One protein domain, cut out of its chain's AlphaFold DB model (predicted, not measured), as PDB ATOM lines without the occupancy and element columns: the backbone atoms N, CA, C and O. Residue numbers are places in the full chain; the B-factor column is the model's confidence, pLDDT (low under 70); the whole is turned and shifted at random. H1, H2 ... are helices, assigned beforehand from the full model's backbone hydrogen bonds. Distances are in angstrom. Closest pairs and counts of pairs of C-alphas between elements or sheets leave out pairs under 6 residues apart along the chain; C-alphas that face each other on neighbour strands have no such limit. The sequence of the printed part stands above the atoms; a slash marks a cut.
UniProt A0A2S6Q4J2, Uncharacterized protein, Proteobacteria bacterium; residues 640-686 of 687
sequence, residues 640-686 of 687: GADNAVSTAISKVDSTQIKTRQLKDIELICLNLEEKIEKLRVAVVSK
ATOM      1  N   GLY A 640     198.345 197.864 156.446       82.38
ATOM      2  CA  GLY A 640     198.224 198.489 155.127       82.38
ATOM      3  C   GLY A 640     197.868 199.978 155.200       82.38
ATOM      4  O   GLY A 640     198.446 200.787 154.470       82.38
ATOM      5  N   ALA A 641     196.958 200.356 156.103       81.50
ATOM      6  CA  ALA A 641     196.599 201.754 156.328       81.50
ATOM      7  C   ALA A 641     197.777 202.573 156.887       81.50
ATOM      8  O   ALA A 641     198.016 203.680 156.410       81.50
ATOM      9  N   ASP A 642     198.543 202.019 157.828       81.06
ATOM     10  CA  ASP A 642     199.725 202.669 158.413       81.06
ATOM     11  C   ASP A 642     200.812 202.960 157.361       81.06
ATOM     12  O   ASP A 642     201.300 204.088 157.223       81.06
ATOM     13  N   ASN A 643     201.105 201.972 156.510       80.31
ATOM     14  CA  ASN A 643     202.040 202.137 155.397       80.31
ATOM     15  C   ASN A 643     201.562 203.192 154.381       80.31
ATOM     16  O   ASN A 643     202.364 203.976 153.860       80.31
ATOM     17  N   ALA A 644     200.256 203.243 154.099       82.69
ATOM     18  CA  ALA A 644     199.678 204.239 153.201       82.69
ATOM     19  C   ALA A 644     199.775 205.663 153.775       82.69
ATOM     20  O   ALA A 644     200.126 206.586 153.038       82.69
ATOM     21  N   VAL A 645     199.530 205.840 155.080       80.88
ATOM     22  CA  VAL A 645     199.692 207.130 155.775       80.88
ATOM     23  C   VAL A 645     201.153 207.574 155.753       80.88
ATOM     24  O   VAL A 645     201.438 208.696 155.341       80.88
ATOM     25  N   SER A 646     202.089 206.684 156.081       80.81
ATOM     26  CA  SER A 646     203.530 206.977 156.032       80.81
ATOM     27  C   SER A 646     203.994 207.393 154.627       80.81
ATOM     28  O   SER A 646     204.738 208.362 154.445       80.81
ATOM     29  N   THR A 647     203.482 206.719 153.591       82.00
ATOM     30  CA  THR A 647     203.758 207.081 152.192       82.00
ATOM     31  C   THR A 647     203.127 208.425 151.811       82.00
ATOM     32  O   THR A 647     203.713 209.191 151.047       82.00
ATOM     33  N   ALA A 648     201.939 208.745 152.326       78.56
ATOM     34  CA  ALA A 648     201.296 210.031 152.079       78.56
ATOM     35  C   ALA A 648     202.066 211.194 152.730       78.56
ATOM     36  O   ALA A 648     202.272 212.208 152.068       78.56
ATOM     37  N   ILE A 649     202.555 211.024 153.967       75.94
ATOM     38  CA  ILE A 649     203.364 212.028 154.684       75.94
ATOM     39  C   ILE A 649     204.613 212.395 153.870       75.94
ATOM     40  O   ILE A 649     204.812 213.558 153.531       75.94
ATOM     41  N   SER A 650     205.392 211.397 153.440       76.69
ATOM     42  CA  SER A 650     206.604 211.637 152.632       76.69
ATOM     43  C   SER A 650     206.334 212.331 151.283       76.69
ATOM     44  O   SER A 650     207.165 213.095 150.783       76.69
ATOM     45  N   LYS A 651     205.159 212.110 150.679       76.00
ATOM     46  CA  LYS A 651     204.741 212.811 149.451       76.00
ATOM     47  C   LYS A 651     204.269 214.242 149.710       76.00
ATOM     48  O   LYS A 651     204.478 215.106 148.859       76.00
ATOM     49  N   VAL A 652     203.648 214.507 150.858       73.25
ATOM     50  CA  VAL A 652     203.254 215.864 151.268       73.25
ATOM     51  C   VAL A 652     204.494 216.730 151.495       73.25
ATOM     52  O   VAL A 652     204.556 217.826 150.942       73.25
ATOM     53  N   ASP A 653     205.514 216.208 152.182       65.56
ATOM     54  CA  ASP A 653     206.763 216.936 152.464       65.56
ATOM     55  C   ASP A 653     207.530 217.359 151.199       65.56
ATOM     56  O   ASP A 653     208.258 218.352 151.197       65.56
ATOM     57  N   SER A 654     207.355 216.624 150.099       72.94
ATOM     58  CA  SER A 654     208.036 216.874 148.824       72.94
ATOM     59  C   SER A 654     207.235 217.725 147.828       72.94
ATOM     60  O   SER A 654     207.751 218.049 146.757       72.94
ATOM     61  N   THR A 655     206.002 218.133 148.156       72.94
ATOM     62  CA  THR A 655     205.103 218.830 147.218       72.94
ATOM     63  C   THR A 655     204.774 220.253 147.689       72.94
ATOM     64  O   THR A 655     204.384 220.472 148.829       72.94
ATOM     65  N   GLN A 656     204.861 221.254 146.800       73.88
ATOM     66  CA  GLN A 656     204.453 222.631 147.122       73.88
ATOM     67  C   GLN A 656     202.919 222.769 147.150       73.88
ATOM     68  O   GLN A 656     202.270 222.848 146.105       73.88
ATOM     69  N   ILE A 657     202.331 222.815 148.349       73.69
ATOM     70  CA  ILE A 657     200.874 222.871 148.570       73.69
ATOM     71  C   ILE A 657     200.409 224.322 148.784       73.69
ATOM     72  O   ILE A 657     200.998 225.073 149.560       73.69
ATOM     73  N   LYS A 658     199.322 224.741 148.114       78.44
ATOM     74  CA  LYS A 658     198.736 226.086 148.293       78.44
ATOM     75  C   LYS A 658     197.906 226.165 149.580       78.44
ATOM     76  O   LYS A 658     197.249 225.204 149.963       78.44
ATOM     77  N   THR A 659     197.807 227.350 150.185       71.38
ATOM     78  CA  THR A 659     197.151 227.581 151.493       71.38
ATOM     79  C   THR A 659     195.707 227.069 151.594       71.38
ATOM     80  O   THR A 659     195.288 226.618 152.655       71.38
ATOM     81  N   ARG A 660     194.927 227.104 150.502       74.25
ATOM     82  CA  ARG A 660     193.557 226.553 150.483       74.25
ATOM     83  C   ARG A 660     193.545 225.022 150.563       74.25
ATOM     84  O   ARG A 660     192.748 224.473 151.304       74.25
ATOM     85  N   GLN A 661     194.461 224.362 149.857       75.81
ATOM     86  CA  GLN A 661     194.610 222.902 149.879       75.81
ATOM     87  C   GLN A 661     195.147 222.420 151.230       75.81
ATOM     88  O   GLN A 661     194.791 221.339 151.679       75.81
ATOM     89  N   LEU A 662     195.955 223.246 151.902       75.75
ATOM     90  CA  LEU A 662     196.457 222.957 153.242       75.75
ATOM     91  C   LEU A 662     195.318 222.874 154.272       75.75
ATOM     92  O   LEU A 662     195.294 221.942 155.065       75.75
ATOM     93  N   LYS A 663     194.325 223.773 154.187       77.12
ATOM     94  CA  LYS A 663     193.118 223.718 155.036       77.12
ATOM     95  C   LYS A 663     192.244 222.492 154.759       77.12
ATOM     96  O   LYS A 663     191.687 221.918 155.689       77.12
ATOM     97  N   ASP A 664     192.129 222.084 153.495       81.06
ATOM     98  CA  ASP A 664     191.370 220.881 153.134       81.06
ATOM     99  C   ASP A 664     192.063 219.610 153.667       81.06
ATOM    100  O   ASP A 664     191.398 218.712 154.182       81.06
ATOM    101  N   ILE A 665     193.401 219.554 153.610       78.75
ATOM    102  CA  ILE A 665     194.199 218.460 154.192       78.75
ATOM    103  C   ILE A 665     194.073 218.449 155.719       78.75
ATOM    104  O   ILE A 665     193.848 217.390 156.298       78.75
ATOM    105  N   GLU A 666     194.146 219.609 156.371       80.75
ATOM    106  CA  GLU A 666     193.987 219.743 157.824       80.75
ATOM    107  C   GLU A 666     192.622 219.214 158.300       80.75
ATOM    108  O   GLU A 666     192.547 218.451 159.263       80.75
ATOM    109  N   LEU A 667     191.543 219.512 157.564       85.94
ATOM    110  CA  LEU A 667     190.211 218.974 157.855       85.94
ATOM    111  C   LEU A 667     190.142 217.445 157.694       85.94
ATOM    112  O   LEU A 667     189.456 216.762 158.458       85.94
ATOM    113  N   ILE A 668     190.839 216.886 156.701       84.00
ATOM    114  CA  ILE A 668     190.911 215.432 156.502       84.00
ATOM    115  C   ILE A 668     191.699 214.770 157.639       84.00
ATOM    116  O   ILE A 668     191.263 213.729 158.136       84.00
ATOM    117  N   CYS A 669     192.800 215.376 158.092       81.25
ATOM    118  CA  CYS A 669     193.580 214.893 159.232       81.25
ATOM    119  C   CYS A 669     192.748 214.872 160.521       81.25
ATOM    120  O   CYS A 669     192.704 213.843 161.190       81.25
ATOM    121  N   LEU A 670     191.995 215.936 160.811       84.94
ATOM    122  CA  LEU A 670     191.104 215.986 161.979       84.94
ATOM    123  C   LEU A 670     190.022 214.891 161.937       84.94
ATOM    124  O   LEU A 670     189.761 214.219 162.934       84.94
ATOM    125  N   ASN A 671     189.425 214.647 160.766       86.69
ATOM    126  CA  ASN A 671     188.452 213.561 160.598       86.69
ATOM    127  C   ASN A 671     189.082 212.164 160.761       86.69
ATOM    128  O   ASN A 671     188.406 211.223 161.190       86.69
ATOM    129  N   LEU A 672     190.354 211.996 160.387       83.12
ATOM    130  CA  LEU A 672     191.103 210.754 160.599       83.12
ATOM    131  C   LEU A 672     191.400 210.537 162.084       83.12
ATOM    132  O   LEU A 672     191.182 209.431 162.577       83.12
ATOM    133  N   GLU A 673     191.814 211.579 162.800       84.88
ATOM    134  CA  GLU A 673     192.036 211.528 164.248       84.88
ATOM    135  C   GLU A 673     190.763 211.124 165.000       84.88
ATOM    136  O   GLU A 673     190.803 210.208 165.823       84.88
ATOM    137  N   GLU A 674     189.607 211.701 164.651       87.94
ATOM    138  CA  GLU A 674     188.326 211.331 165.270       87.94
ATOM    139  C   GLU A 674     187.987 209.843 165.052       87.94
ATOM    140  O   GLU A 674     187.501 209.154 165.954       87.94
ATOM    141  N   LYS A 675     188.262 209.308 163.854       86.12
ATOM    142  CA  LYS A 675     188.036 207.886 163.549       86.12
ATOM    143  C   LYS A 675     189.009 206.967 164.287       86.12
ATOM    144  O   LYS A 675     188.586 205.905 164.744       86.12
ATOM    145  N   ILE A 676     190.277 207.361 164.419       82.38
ATOM    146  CA  ILE A 676     191.280 206.612 165.188       82.38
ATOM    147  C   ILE A 676     190.884 206.564 166.663       82.38
ATOM    148  O   ILE A 676     190.968 205.505 167.281       82.38
ATOM    149  N   GLU A 677     190.384 207.666 167.217       82.62
ATOM    150  CA  GLU A 677     189.965 207.698 168.615       82.62
ATOM    151  C   GLU A 677     188.726 206.823 168.858       82.62
ATOM    152  O   GLU A 677     188.700 206.031 169.800       82.62
ATOM    153  N   LYS A 678     187.744 206.835 167.945       85.94
ATOM    154  CA  LYS A 678     186.615 205.884 167.993       85.94
ATOM    155  C   LYS A 678     187.079 204.427 167.936       85.94
ATOM    156  O   LYS A 678     186.540 203.590 168.661       85.94
ATOM    157  N   LEU A 679     188.082 204.116 167.111       81.19
ATOM    158  CA  LEU A 679     188.667 202.777 167.044       81.19
ATOM    159  C   LEU A 679     189.368 202.402 168.359       81.19
ATOM    160  O   LEU A 679     189.174 201.292 168.850       81.19
ATOM    161  N   ARG A 680     190.136 203.319 168.961       79.62
ATOM    162  CA  ARG A 680     190.795 203.104 170.260       79.62
ATOM    163  C   ARG A 680     189.787 202.817 171.361       79.62
ATOM    164  O   ARG A 680     189.947 201.828 172.071       79.62
ATOM    165  N   VAL A 681     188.728 203.620 171.460       82.44
ATOM    166  CA  VAL A 681     187.641 203.396 172.423       82.44
ATOM    167  C   VAL A 681     187.000 202.026 172.198       82.44
ATOM    168  O   VAL A 681     186.826 201.276 173.155       82.44
ATOM    169  N   ALA A 682     186.726 201.646 170.945       79.69
ATOM    170  CA  ALA A 682     186.171 200.332 170.624       79.69
ATOM    171  C   ALA A 682     187.097 199.175 171.049       79.69
ATOM    172  O   ALA A 682     186.618 198.188 171.607       79.69
ATOM    173  N   VAL A 683     188.414 199.294 170.845       74.69
ATOM    174  CA  VAL A 683     189.403 198.284 171.270       74.69
ATOM    175  C   VAL A 683     189.489 198.192 172.794       74.69
ATOM    176  O   VAL A 683     189.476 197.088 173.336       74.69
ATOM    177  N   VAL A 684     189.540 199.327 173.494       74.12
ATOM    178  CA  VAL A 684     189.602 199.359 174.964       74.12
ATOM    179  C   VAL A 684     188.319 198.801 175.579       74.12
ATOM    180  O   VAL A 684     188.400 198.059 176.546       74.12
ATOM    181  N   SER A 685     187.153 199.076 174.986       72.00
ATOM    182  CA  SER A 685     185.856 198.564 175.457       72.00
ATOM    183  C   SER A 685     185.635 197.057 175.251       72.00
ATOM    184  O   SER A 685     184.638 196.523 175.729       72.00
ATOM    185  N   LYS A 686     186.523 196.381 174.506       64.56
ATOM    186  CA  LYS A 686     186.491 194.923 174.291       64.56
ATOM    187  C   LYS A 686     187.405 194.136 175.242       64.56
ATOM    188  O   LYS A 686     187.381 192.908 175.184       64.56
TER     189      LYS A 686
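This is residues 640 to 686 of the 687 residues of an uncharacterized protein of Proteobacteria bacterium (UniProt A0A2S6Q4J2). The model is an open, lopsided U of two helices: H1 is the short limb, H2 the long one, and the link between them turns the backbone so that H2 folds back with an empty gap between the limbs. The printed part has 47 residues, with two named helices in the order H1, H2 and no named strand; the class is all helix. It is loose, with a radius of gyration of the C-alphas of 13.5 A, and only just flat, spanning 43 by 21 by 10 A.

H1, residues 640 to 653, begins at C-alpha 640 (198.224, 198.489, 155.127) and is 20.5 A long from first to last C-alpha. H2, residues 659 to 684, is 37.5 A long and ends at C-alpha 684 (189.602, 199.359, 174.964).

H1 and H2 are apart, with no C-alpha of the one within 8 A of the other. A tight link of 5 residues joins them. In both helices every O i to N i+4 pair is within hydrogen-bond range.

The two C-alphas farthest apart, those of Gln 656 and Lys 686, are 42.8 A apart. The printed part has no cut. Its mean pLDDT is 78.9; residues 653 and 686 are under 70.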